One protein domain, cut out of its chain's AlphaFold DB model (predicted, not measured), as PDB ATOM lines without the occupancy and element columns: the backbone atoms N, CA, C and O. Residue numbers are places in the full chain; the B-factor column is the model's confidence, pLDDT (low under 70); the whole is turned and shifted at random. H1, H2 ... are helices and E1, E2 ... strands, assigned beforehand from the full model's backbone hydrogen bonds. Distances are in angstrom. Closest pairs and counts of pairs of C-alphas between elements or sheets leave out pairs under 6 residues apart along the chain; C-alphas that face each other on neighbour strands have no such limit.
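This is residues 135 to 216 of the 288 residues of an uncharacterized protein of Mesorhizobium sp. L-8-10 (UniProt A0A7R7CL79). A small meander sheet, E1 E2 E3, each strand the antiparallel neighbour of the one before, forms the middle, with H2 along one face, H3 across the opposite face and H1 grazing it. The printed part has 82 residues, class mixed, with named elements in the order H1 E1 E2 E3 H2 H3. It is compact, radius of gyration of the C-alphas 12.0 A, spanning 33 by 24 by 23 A.

H1, residues 135 to 144, only grazes the sheet. E1, residues 150 to 154, and E2, residues 165 to 171, form a hairpin, with N 153 and O 168 2.9 A apart, within hydrogen-bond range. E2 and E3, residues 177 to 179, form another, with N 169 and O 178 at 2.8 A. H2, residues 189 to 200, lies over E1, height over the sheet 5.0 A; their closest C-alphas, Ala 154 and Ala 193, are 5.1 A apart. H3, residues 207 to 216, is on the opposite face, height 8.2 A; its closest C-alpha to E1, Cys 210, is 5.6 A from that of Cys 151. In H1, H2 and H3 every O i to N i+4 pair is within range.

H1 begins at C-alpha 135 (-26.796, 12.706, -1.689); H3 ends at C-alpha 216 (-23.417, 2.021, -24.502). First to last C-alpha, E2 measures 19.1 A and H2 16.2 A.

The printed part has no cut, no link is long, and no printed residue is under 70 in pLDDT.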
ATOM      1  N   ALA A 135     -26.221  11.505  -1.091       85.00
ATOM      2  CA  ALA A 135     -26.796  12.706  -1.689       85.00
ATOM      3  C   ALA A 135     -25.698  13.737  -1.995       85.00
ATOM      4  O   ALA A 135     -25.665  14.302  -3.086       85.00
ATOM      5  N   ALA A 136     -24.747  13.917  -1.072       86.56
ATOM      6  CA  ALA A 136     -23.575  14.762  -1.278       86.56
ATOM      7  C   ALA A 136     -22.712  14.261  -2.449       86.56
ATOM      8  O   ALA A 136     -22.254  15.056  -3.271       86.56
ATOM      9  N   LEU A 137     -22.532  12.943  -2.560       89.81
ATOM     10  CA  LEU A 137     -21.810  12.335  -3.670       89.81
ATOM     11  C   LEU A 137     -22.515  12.560  -5.016       89.81
ATOM     12  O   LEU A 137     -21.874  12.970  -5.984       89.81
ATOM     13  N   ILE A 138     -23.823  12.307  -5.087       91.31
ATOM     14  CA  ILE A 138     -24.624  12.505  -6.302       91.31
ATOM     15  C   ILE A 138     -24.593  13.978  -6.721       91.31
ATOM     16  O   ILE A 138     -24.356  14.279  -7.891       91.31
ATOM     17  N   ALA A 139     -24.749  14.901  -5.769       89.06
ATOM     18  CA  ALA A 139     -24.650  16.335  -6.020       89.06
ATOM     19  C   ALA A 139     -23.268  16.732  -6.567       89.06
ATOM     20  O   ALA A 139     -23.186  17.490  -7.534       89.06
ATOM     21  N   ALA A 140     -22.186  16.181  -6.009       89.81
ATOM     22  CA  ALA A 140     -20.831  16.432  -6.492       89.81
ATOM     23  C   ALA A 140     -20.620  15.935  -7.932       89.81
ATOM     24  O   ALA A 140     -20.013  16.636  -8.743       89.81
ATOM     25  N   ILE A 141     -21.153  14.759  -8.282       92.75
ATOM     26  CA  ILE A 141     -21.063  14.226  -9.650       92.75
ATOM     27  C   ILE A 141     -21.898  15.075 -10.616       92.75
ATOM     28  O   ILE A 141     -21.402  15.424 -11.686       92.75
ATOM     29  N   ASN A 142     -23.115  15.470 -10.233       90.38
ATOM     30  CA  ASN A 142     -23.953  16.365 -11.038       90.38
ATOM     31  C   ASN A 142     -23.270  17.715 -11.296       90.38
ATOM     32  O   ASN A 142     -23.299  18.211 -12.422       90.38
ATOM     33  N   ALA A 143     -22.596  18.278 -10.289       89.94
ATOM     34  CA  ALA A 143     -21.818  19.504 -10.439       89.94
ATOM     35  C   ALA A 143     -20.601  19.323 -11.365       89.94
ATOM     36  O   ALA A 143     -20.288  20.211 -12.155       89.94
ATOM     37  N   ALA A 144     -19.926  18.171 -11.301       89.75
ATOM     38  CA  ALA A 144     -18.787  17.856 -12.164       89.75
ATOM     39  C   ALA A 144     -19.192  17.514 -13.611       89.75
ATOM     40  O   ALA A 144     -18.375  17.636 -14.526       89.75
ATOM     41  N   LYS A 145     -20.432  17.065 -13.826       89.00
ATOM     42  CA  LYS A 145     -20.950  16.600 -15.121       89.00
ATOM     43  C   LYS A 145     -22.304  17.258 -15.448       89.00
ATOM     44  O   LYS A 145     -23.308  16.556 -15.591       89.00
ATOM     45  N   PRO A 146     -22.353  18.597 -15.593       89.44
ATOM     46  CA  PRO A 146     -23.607  19.314 -15.798       89.44
ATOM     47  C   PRO A 146     -24.295  18.879 -17.099       89.44
ATOM     48  O   PRO A 146     -23.669  18.813 -18.159       89.44
ATOM     49  N   GLY A 147     -25.592  18.567 -17.012       87.19
ATOM     50  CA  GLY A 147     -26.425  18.174 -18.157       87.19
ATOM     51  C   GLY A 147     -26.126  16.787 -18.736       87.19
ATOM     52  O   GLY A 147     -26.636  16.444 -19.802       87.19
ATOM     53  N   LYS A 148     -25.289  15.983 -18.073       90.69
ATOM     54  CA  LYS A 148     -24.964  14.624 -18.514       90.69
ATOM     55  C   LYS A 148     -25.908  13.605 -17.885       90.69
ATOM     56  O   LYS A 148     -26.276  13.725 -16.721       90.69
ATOM     57  N   VAL A 149     -26.227  12.558 -18.643       90.06
ATOM     58  CA  VAL A 149     -26.929  11.371 -18.140       90.06
ATOM     59  C   VAL A 149     -25.881  10.325 -17.775       90.06
ATOM     60  O   VAL A 149     -25.052   9.960 -18.612       90.06
ATOM     61  N   TRP A 150     -25.883   9.871 -16.527       95.31
ATOM     62  CA  TRP A 150     -24.837   9.012 -15.974       95.31
ATOM     63  C   TRP A 150     -25.401   8.029 -14.941       95.31
ATOM     64  O   TRP A 150     -26.488   8.246 -14.408       95.31
ATOM     65  N   CYS A 151     -24.673   6.946 -14.669       94.75
ATOM     66  CA  CYS A 151     -25.005   5.978 -13.621       94.75
ATOM     67  C   CYS A 151     -23.751   5.456 -12.907       94.75
ATOM     68  O   CYS A 151     -22.633   5.552 -13.425       94.75
ATOM     69  N   PHE A 152     -23.936   4.896 -11.713       96.94
ATOM     70  CA  PHE A 152     -22.894   4.176 -10.994       96.94
ATOM     71  C   PHE A 152     -22.712   2.771 -11.558       96.94
ATOM     72  O   PHE A 152     -23.686   2.078 -11.862       96.94
ATOM     73  N   ILE A 153     -21.460   2.324 -11.627       93.81
ATOM     74  CA  ILE A 153     -21.107   0.981 -12.084       93.81
ATOM     75  C   ILE A 153     -20.036   0.357 -11.188       93.81
ATOM     76  O   ILE A 153     -19.216   1.063 -10.603       93.81
ATOM     77  N   ALA A 154     -20.001  -0.970 -11.114       91.69
ATOM     78  CA  ALA A 154     -18.899  -1.695 -10.494       91.69
ATOM     79  C   ALA A 154     -17.841  -2.057 -11.543       91.69
ATOM     80  O   ALA A 154     -18.147  -2.661 -12.573       91.69
ATOM     81  N   GLY A 155     -16.576  -1.730 -11.278       84.94
ATOM     82  CA  GLY A 155     -15.466  -2.220 -12.088       84.94
ATOM     83  C   GLY A 155     -15.393  -3.746 -12.012       84.94
ATOM     84  O   GLY A 155     -15.379  -4.298 -10.921       84.94
ATOM     85  N   MET A 156     -15.332  -4.439 -13.152       81.12
ATOM     86  CA  MET A 156     -15.333  -5.915 -13.205       81.12
ATOM     87  C   MET A 156     -14.016  -6.565 -12.760       81.12
ATOM     88  O   MET A 156     -13.961  -7.775 -12.546       81.12
ATOM     89  N   HIS A 157     -12.946  -5.780 -12.636       78.12
ATOM     90  CA  HIS A 157     -11.627  -6.261 -12.247       78.12
ATOM     91  C   HIS A 157     -11.113  -5.476 -11.041       78.12
ATOM     92  O   HIS A 157     -11.336  -4.263 -10.971       78.12
ATOM     93  N   PRO A 158     -10.411  -6.143 -10.109       76.00
ATOM     94  CA  PRO A 158      -9.791  -5.455  -8.994       76.00
ATOM     95  C   PRO A 158      -8.708  -4.507  -9.509       76.00
ATOM     96  O   PRO A 158      -7.986  -4.797 -10.468       76.00
ATOM     97  N   HIS A 159      -8.584  -3.357  -8.859       80.62
ATOM     98  CA  HIS A 159      -7.574  -2.376  -9.201       80.62
ATOM     99  C   HIS A 159      -6.168  -2.953  -8.941       80.62
ATOM    100  O   HIS A 159      -5.899  -3.377  -7.813       80.62
ATOM    101  N   PRO A 160      -5.222  -2.893  -9.902       72.69
ATOM    102  CA  PRO A 160      -3.950  -3.625  -9.827       72.69
ATOM    103  C   PRO A 160      -3.099  -3.331  -8.587       72.69
ATOM    104  O   PRO A 160      -2.333  -4.176  -8.141       72.69
ATOM    105  N   ARG A 161      -3.213  -2.115  -8.038       78.06
ATOM    106  CA  ARG A 161      -2.438  -1.680  -6.863       78.06
ATOM    107  C   ARG A 161      -3.161  -1.854  -5.532       78.06
ATOM    108  O   ARG A 161      -2.501  -1.939  -4.508       78.06
ATOM    109  N   MET A 162      -4.493  -1.830  -5.546       75.31
ATOM    110  CA  MET A 162      -5.299  -1.850  -4.316       75.31
ATOM    111  C   MET A 162      -5.864  -3.240  -4.035       75.31
ATOM    112  O   MET A 162      -6.220  -3.524  -2.903       75.31
ATOM    113  N   ASN A 163      -5.919  -4.101  -5.058       83.69
ATOM    114  CA  ASN A 163      -6.545  -5.417  -5.010       83.69
ATOM    115  C   ASN A 163      -8.034  -5.393  -4.600       83.69
ATOM    116  O   ASN A 163      -8.587  -6.419  -4.222       83.69
ATOM    117  N   ASP A 164      -8.678  -4.234  -4.739       83.56
ATOM    118  CA  ASP A 164     -10.097  -4.022  -4.476       83.56
ATOM    119  C   ASP A 164     -10.838  -3.670  -5.767       83.56
ATOM    120  O   ASP A 164     -10.281  -3.056  -6.683       83.56
ATOM    121  N   PHE A 165     -12.124  -3.998  -5.815       85.94
ATOM    122  CA  PHE A 165     -13.046  -3.545  -6.849       85.94
ATOM    123  C   PHE A 165     -13.438  -2.089  -6.601       85.94
ATOM    124  O   PHE A 165     -13.529  -1.645  -5.457       85.94
ATOM    125  N   LEU A 166     -13.665  -1.343  -7.678       88.69
ATOM    126  CA  LEU A 166     -13.912   0.096  -7.629       88.69
ATOM    127  C   LEU A 166     -15.326   0.436  -8.063       88.69
ATOM    128  O   LEU A 166     -15.827  -0.114  -9.046       88.69
ATOM    129  N   LEU A 167     -15.931   1.387  -7.358       93.94
ATOM    130  CA  LEU A 167     -17.134   2.061  -7.813       93.94
ATOM    131  C   LEU A 167     -16.757   3.147  -8.825       93.94
ATOM    132  O   LEU A 167     -15.863   3.967  -8.593       93.94
ATOM    133  N   GLY A 168     -17.471   3.151  -9.938       94.88
ATOM    134  CA  GLY A 168     -17.274   4.060 -11.047       94.88
ATOM    135  C   GLY A 168     -18.531   4.805 -11.448       94.88
ATOM    136  O   GLY A 168     -19.627   4.471 -11.006       94.88
ATOM    137  N   VAL A 169     -18.355   5.779 -12.336       95.94
ATOM    138  CA  VAL A 169     -19.427   6.470 -13.053       95.94
ATOM    139  C   VAL A 169     -19.250   6.242 -14.545       95.94
ATOM    140  O   VAL A 169     -18.176   6.489 -15.098       95.94
ATOM    141  N   ALA A 170     -20.317   5.785 -15.189       92.62
ATOM    142  CA  ALA A 170     -20.442   5.719 -16.636       92.62
ATOM    143  C   ALA A 170     -21.341   6.859 -17.119       92.62
ATOM    144  O   ALA A 170     -22.342   7.179 -16.476       92.62
ATOM    145  N   VAL A 171     -20.990   7.464 -18.250       93.31
ATOM    146  CA  VAL A 171     -21.729   8.581 -18.848       93.31
ATOM    147  C   VAL A 171     -22.242   8.154 -20.215       93.31
ATOM    148  O   VAL A 171     -21.494   7.604 -21.025       93.31
ATOM    149  N   LEU A 172     -23.518   8.422 -20.484       90.31
ATOM    150  CA  LEU A 172     -24.129   8.116 -21.771       90.31
ATOM    151  C   LEU A 172     -23.379   8.829 -22.901       90.31
ATOM    152  O   LEU A 172     -23.162  10.041 -22.849       90.31
ATOM    153  N   GLY A 173     -23.020   8.091 -23.949       87.44
ATOM    154  CA  GLY A 173     -22.286   8.636 -25.085       87.44
ATOM    155  C   GLY A 173     -20.762   8.610 -24.935       87.44
ATOM    156  O   GLY A 173     -20.065   8.860 -25.922       87.44
ATOM    157  N   GLU A 174     -20.231   8.270 -23.759       89.19
ATOM    158  CA  GLU A 174     -18.792   8.273 -23.479       89.19
ATOM    159  C   GLU A 174     -18.221   6.846 -23.418       89.19
ATOM    160  O   GLU A 174     -18.903   5.871 -23.091       89.19
ATOM    161  N   ALA A 175     -16.951   6.707 -23.807       85.69
ATOM    162  CA  ALA A 175     -16.240   5.435 -23.766       85.69
ATOM    163  C   ALA A 175     -15.542   5.268 -22.414       85.69
ATOM    164  O   ALA A 175     -14.705   6.089 -22.041       85.69
ATOM    165  N   GLY A 176     -15.808   4.150 -21.748       87.44
ATOM    166  CA  GLY A 176     -15.236   3.823 -20.449       87.44
ATOM    167  C   GLY A 176     -15.991   4.457 -19.284       87.44
ATOM    168  O   GLY A 176     -17.076   5.012 -19.432       87.44
ATOM    169  N   TRP A 177     -15.409   4.320 -18.102       91.25
ATOM    170  CA  TRP A 177     -15.963   4.820 -16.853       91.25
ATOM    171  C   TRP A 177     -14.842   5.382 -15.992       91.25
ATOM    172  O   TRP A 177     -13.673   5.021 -16.155       91.25
ATOM    173  N   GLU A 178     -15.209   6.254 -15.063       91.12
ATOM    174  CA  GLU A 178     -14.266   6.950 -14.193       91.12
ATOM    175  C   GLU A 178     -14.489   6.541 -12.735       91.12
ATOM    176  O   GLU A 178     -15.641   6.478 -12.300       91.12
ATOM    177  N   PRO A 179     -13.433   6.255 -11.952       89.25
ATOM    178  CA  PRO A 179     -13.576   6.002 -10.523       89.25
ATOM    179  C   PRO A 179     -14.189   7.204  -9.799       89.25
ATOM    180  O   PRO A 179     -13.758   8.342  -9.993       89.25
ATOM    181  N   VAL A 180     -15.161   6.934  -8.929       89.31
ATOM    182  CA  VAL A 180     -15.798   7.959  -8.094       89.31
ATOM    183  C   VAL A 180     -14.773   8.620  -7.166       89.31
ATOM    184  O   VAL A 180     -13.854   7.953  -6.692       89.31
ATOM    185  N   GLN A 181     -14.947   9.915  -6.878       82.81
ATOM    186  CA  GLN A 181     -14.188  10.634  -5.853       82.81
ATOM    187  C   GLN A 181     -15.117  11.118  -4.722       82.81
ATOM    188  O   GLN A 181     -16.146  11.722  -5.020       82.81
ATOM    189  N   PRO A 182     -14.775  10.886  -3.439       82.25
ATOM    190  CA  PRO A 182     -13.647  10.077  -2.975       82.25
ATOM    191  C   PRO A 182     -13.791   8.605  -3.389       82.25
ATOM    192  O   PRO A 182     -14.900   8.093  -3.542       82.25
ATOM    193  N   LEU A 183     -12.647   7.943  -3.578       83.62
ATOM    194  CA  LEU A 183     -12.573   6.570  -4.067       83.62
ATOM    195  C   LEU A 183     -13.389   5.617  -3.182       83.62
ATOM    196  O   LEU A 183     -13.114   5.481  -1.990       83.62
ATOM    197  N   GLN A 184     -14.373   4.937  -3.774       84.94
ATOM    198  CA  GLN A 184     -15.132   3.887  -3.093       84.94
ATOM    199  C   GLN A 184     -14.688   2.517  -3.597       84.94
ATOM    200  O   GLN A 184     -14.756   2.231  -4.795       84.94
ATOM    201  N   THR A 185     -14.229   1.681  -2.667       87.06
ATOM    202  CA  THR A 185     -13.720   0.338  -2.948       87.06
ATOM    203  C   THR A 185     -14.541  -0.739  -2.244       87.06
ATOM    204  O   THR A 185     -15.242  -0.480  -1.261       87.06
ATOM    205  N   GLY A 186     -14.439  -1.969  -2.740       84.19
ATOM    206  CA  GLY A 186     -14.935  -3.161  -2.065       84.19
ATOM    207  C   GLY A 186     -14.050  -4.370  -2.350       84.19
ATOM    208  O   GLY A 186     -13.539  -4.530  -3.454       84.19
ATOM    209  N   ALA A 187     -13.901  -5.252  -1.361       82.75
ATOM    210  CA  ALA A 187     -13.072  -6.454  -1.484       82.75
ATOM    211  C   ALA A 187     -13.607  -7.461  -2.521       82.75
ATOM    212  O   ALA A 187     -12.873  -8.321  -3.002       82.75
ATOM    213  N   THR A 188     -14.897  -7.381  -2.862       88.75
ATOM    214  CA  THR A 188     -15.539  -8.247  -3.854       88.75
ATOM    215  C   THR A 188     -16.328  -7.423  -4.858       88.75
ATOM    216  O   THR A 188     -16.869  -6.366  -4.530       88.75
ATOM    217  N   TYR A 189     -16.439  -7.949  -6.079       87.06
ATOM    218  CA  TYR A 189     -17.267  -7.357  -7.124       87.06
ATOM    219  C   TYR A 189     -18.716  -7.168  -6.655       87.06
ATOM    220  O   TYR A 189     -19.261  -6.078  -6.792       87.06
ATOM    221  N   ASN A 190     -19.310  -8.195  -6.035       88.75
ATOM    222  CA  ASN A 190     -20.708  -8.160  -5.596       88.75
ATOM    223  C   ASN A 190     -20.980  -7.031  -4.596       88.75
ATOM    224  O   ASN A 190     -21.981  -6.341  -4.731       88.75
ATOM    225  N   ALA A 191     -20.068  -6.784  -3.649       86.38
ATOM    226  CA  ALA A 191     -20.234  -5.700  -2.682       86.38
ATOM    227  C   ALA A 191     -20.279  -4.319  -3.361       86.38
ATOM    228  O   ALA A 191     -21.048  -3.443  -2.965       86.38
ATOM    229  N   VAL A 192     -19.468  -4.119  -4.404       89.50
ATOM    230  CA  VAL A 192     -19.470  -2.871  -5.180       89.50
ATOM    231  C   VAL A 192     -20.680  -2.802  -6.114       89.50
ATOM    232  O   VAL A 192     -21.255  -1.729  -6.281       89.50
ATOM    233  N   ALA A 193     -21.105  -3.929  -6.684       87.56
ATOM    234  CA  ALA A 193     -22.287  -4.014  -7.537       87.56
ATOM    235  C   ALA A 193     -23.568  -3.661  -6.763       87.56
ATOM    236  O   ALA A 193     -24.299  -2.768  -7.187       87.56
ATOM    237  N   GLU A 194     -23.781  -4.255  -5.587       90.69
ATOM    238  CA  GLU A 194     -24.900  -3.925  -4.688       90.69
ATOM    239  C   GLU A 194     -24.884  -2.445  -4.287       90.69
ATOM    240  O   GLU A 194     -25.921  -1.773  -4.256       90.69
ATOM    241  N   ARG A 195     -23.689  -1.897  -4.029       93.50
ATOM    242  CA  ARG A 195     -23.521  -0.472  -3.739       93.50
ATOM    243  C   ARG A 195     -23.909   0.402  -4.931       93.50
ATOM    244  O   ARG A 195     -24.614   1.390  -4.738       93.50
ATOM    245  N   SER A 196     -23.480   0.043  -6.140       95.00
ATOM    246  CA  SER A 196     -23.841   0.769  -7.362       95.00
ATOM    247  C   SER A 196     -25.349   0.743  -7.611       95.00
ATOM    248  O   SER A 196     -25.930   1.780  -7.907       95.00
ATOM    249  N   GLU A 197     -26.008  -0.397  -7.388       92.12
ATOM    250  CA  GLU A 197     -27.459  -0.529  -7.530       92.12
ATOM    251  C   GLU A 197     -28.206   0.327  -6.503       92.12
ATOM    252  O   GLU A 197     -29.148   1.038  -6.846       92.12
ATOM    253  N   THR A 198     -27.748   0.310  -5.248       92.25
ATOM    254  CA  THR A 198     -28.315   1.141  -4.177       92.25
ATOM    255  C   THR A 198     -28.236   2.624  -4.521       92.25
ATOM    256  O   THR A 198     -29.203   3.348  -4.317       92.25
ATOM    257  N   LEU A 199     -27.105   3.077  -5.067       93.69
ATOM    258  CA  LEU A 199     -26.929   4.471  -5.467       93.69
ATOM    259  C   LEU A 199     -27.738   4.822  -6.722       93.69
ATOM    260  O   LEU A 199     -28.318   5.901  -6.784       93.69
ATOM    261  N   ASN A 200     -27.828   3.909  -7.692       93.12
ATOM    262  CA  ASN A 200     -28.609   4.115  -8.913       93.12
ATOM    263  C   ASN A 200     -30.106   4.290  -8.630       93.12
ATOM    264  O   ASN A 200     -30.748   5.082  -9.306       93.12
ATOM    265  N   LYS A 201     -30.648   3.643  -7.587       91.06
ATOM    266  CA  LYS A 201     -32.039   3.850  -7.129       91.06
ATOM    267  C   LYS A 201     -32.331   5.275  -6.649       91.06
ATOM    268  O   LYS A 201     -33.491   5.619  -6.470       91.06
ATOM    269  N   ARG A 202     -31.294   6.082  -6.400       91.88
ATOM    270  CA  ARG A 202     -31.404   7.479  -5.946       91.88
ATOM    271  C   ARG A 202     -31.221   8.479  -7.087       91.88
ATOM    272  O   ARG A 202     -31.283   9.681  -6.856       91.88
ATOM    273  N   LEU A 203     -30.922   7.996  -8.291       90.19
ATOM    274  CA  LEU A 203     -30.846   8.829  -9.484       90.19
ATOM    275  C   LEU A 203     -32.259   9.053 -10.035       90.19
ATOM    276  O   LEU A 203     -33.111   8.182  -9.878       90.19
ATOM    277  N   PRO A 204     -32.500  10.155 -10.763       86.81
ATOM    278  CA  PRO A 204     -33.787  10.404 -11.418       86.81
ATOM    279  C   PRO A 204     -34.032   9.489 -12.637       86.81
ATOM    280  O   PRO A 204     -34.965   9.697 -13.407       86.81
ATOM    281  N   TRP A 205     -33.173   8.493 -12.866       88.38
ATOM    282  CA  TRP A 205     -33.213   7.613 -14.029       88.38
ATOM    283  C   TRP A 205     -33.755   6.237 -13.654       88.38
ATOM    284  O   TRP A 205     -33.456   5.706 -12.586       88.38
ATOM    285  N   SER A 206     -34.470   5.605 -14.586       87.75
ATOM    286  CA  SER A 206     -34.901   4.213 -14.424       87.75
ATOM    287  C   SER A 206     -33.717   3.233 -14.397       87.75
ATOM    288  O   SER A 206     -32.612   3.525 -14.880       87.75
ATOM    289  N   ALA A 207     -33.960   2.024 -13.885       81.94
ATOM    290  CA  ALA A 207     -32.983   0.939 -13.933       81.94
ATOM    291  C   ALA A 207     -32.614   0.580 -15.385       81.94
ATOM    292  O   ALA A 207     -31.441   0.366 -15.696       81.94
ATOM    293  N   GLU A 208     -33.589   0.591 -16.293       84.00
ATOM    294  CA  GLU A 208     -33.414   0.363 -17.727       84.00
ATOM    295  C   GLU A 208     -32.498   1.417 -18.355       84.00
ATOM    296  O   GLU A 208     -31.619   1.082 -19.150       84.00
ATOM    297  N   THR A 209     -32.646   2.684 -17.955       82.75
ATOM    298  CA  THR A 209     -31.744   3.763 -18.374       82.75
ATOM    299  C   THR A 209     -30.318   3.482 -17.908       82.75
ATOM    300  O   THR A 209     -29.385   3.586 -18.703       82.75
ATOM    301  N   CYS A 210     -30.129   3.059 -16.655       82.31
ATOM    302  CA  CYS A 210     -28.805   2.719 -16.133       82.31
ATOM    303  C   CYS A 210     -28.167   1.553 -16.904       82.31
ATOM    304  O   CYS A 210     -26.989   1.622 -17.253       82.31
ATOM    305  N   ILE A 211     -28.946   0.518 -17.237       82.38
ATOM    306  CA  ILE A 211     -28.499  -0.612 -18.066       82.38
ATOM    307  C   ILE A 211     -28.098  -0.136 -19.468       82.38
ATOM    308  O   ILE A 211     -27.055  -0.546 -19.982       82.38
ATOM    309  N   ALA A 212     -28.884   0.752 -20.080       81.06
ATOM    310  CA  ALA A 212     -28.585   1.305 -21.399       81.06
ATOM    311  C   ALA A 212     -27.275   2.110 -21.407       81.06
ATOM    312  O   ALA A 212     -26.482   1.966 -22.338       81.06
ATOM    313  N   ILE A 213     -27.015   2.902 -20.360       85.94
ATOM    314  CA  ILE A 213     -25.748   3.631 -20.187       85.94
ATOM    315  C   ILE A 213     -24.580   2.644 -20.121       85.94
ATOM    316  O   ILE A 213     -23.625   2.779 -20.881       85.94
ATOM    317  N   VAL A 214     -24.676   1.615 -19.271       85.00
ATOM    318  CA  VAL A 214     -23.628   0.590 -19.132       85.00
ATOM    319  C   VAL A 214     -23.348  -0.090 -20.472       85.00
ATOM    320  O   VAL A 214     -22.189  -0.205 -20.881       85.00
ATOM    321  N   ALA A 215     -24.395  -0.508 -21.187       80.75
ATOM    322  CA  ALA A 215     -24.264  -1.159 -22.485       80.75
ATOM    323  C   ALA A 215     -23.613  -0.239 -23.535       80.75
ATOM    324  O   ALA A 215     -22.719  -0.675 -24.267       80.75
ATOM    325  N   ASP A 216     -24.013   1.037 -23.595       86.31
ATOM    326  CA  ASP A 216     -23.417   2.021 -24.502       86.31
ATOM    327  C   ASP A 216     -21.935   2.249 -24.185       86.31
ATOM    328  O   ASP A 216     -21.089   2.175 -25.080       86.31
TER     329      ASP A 216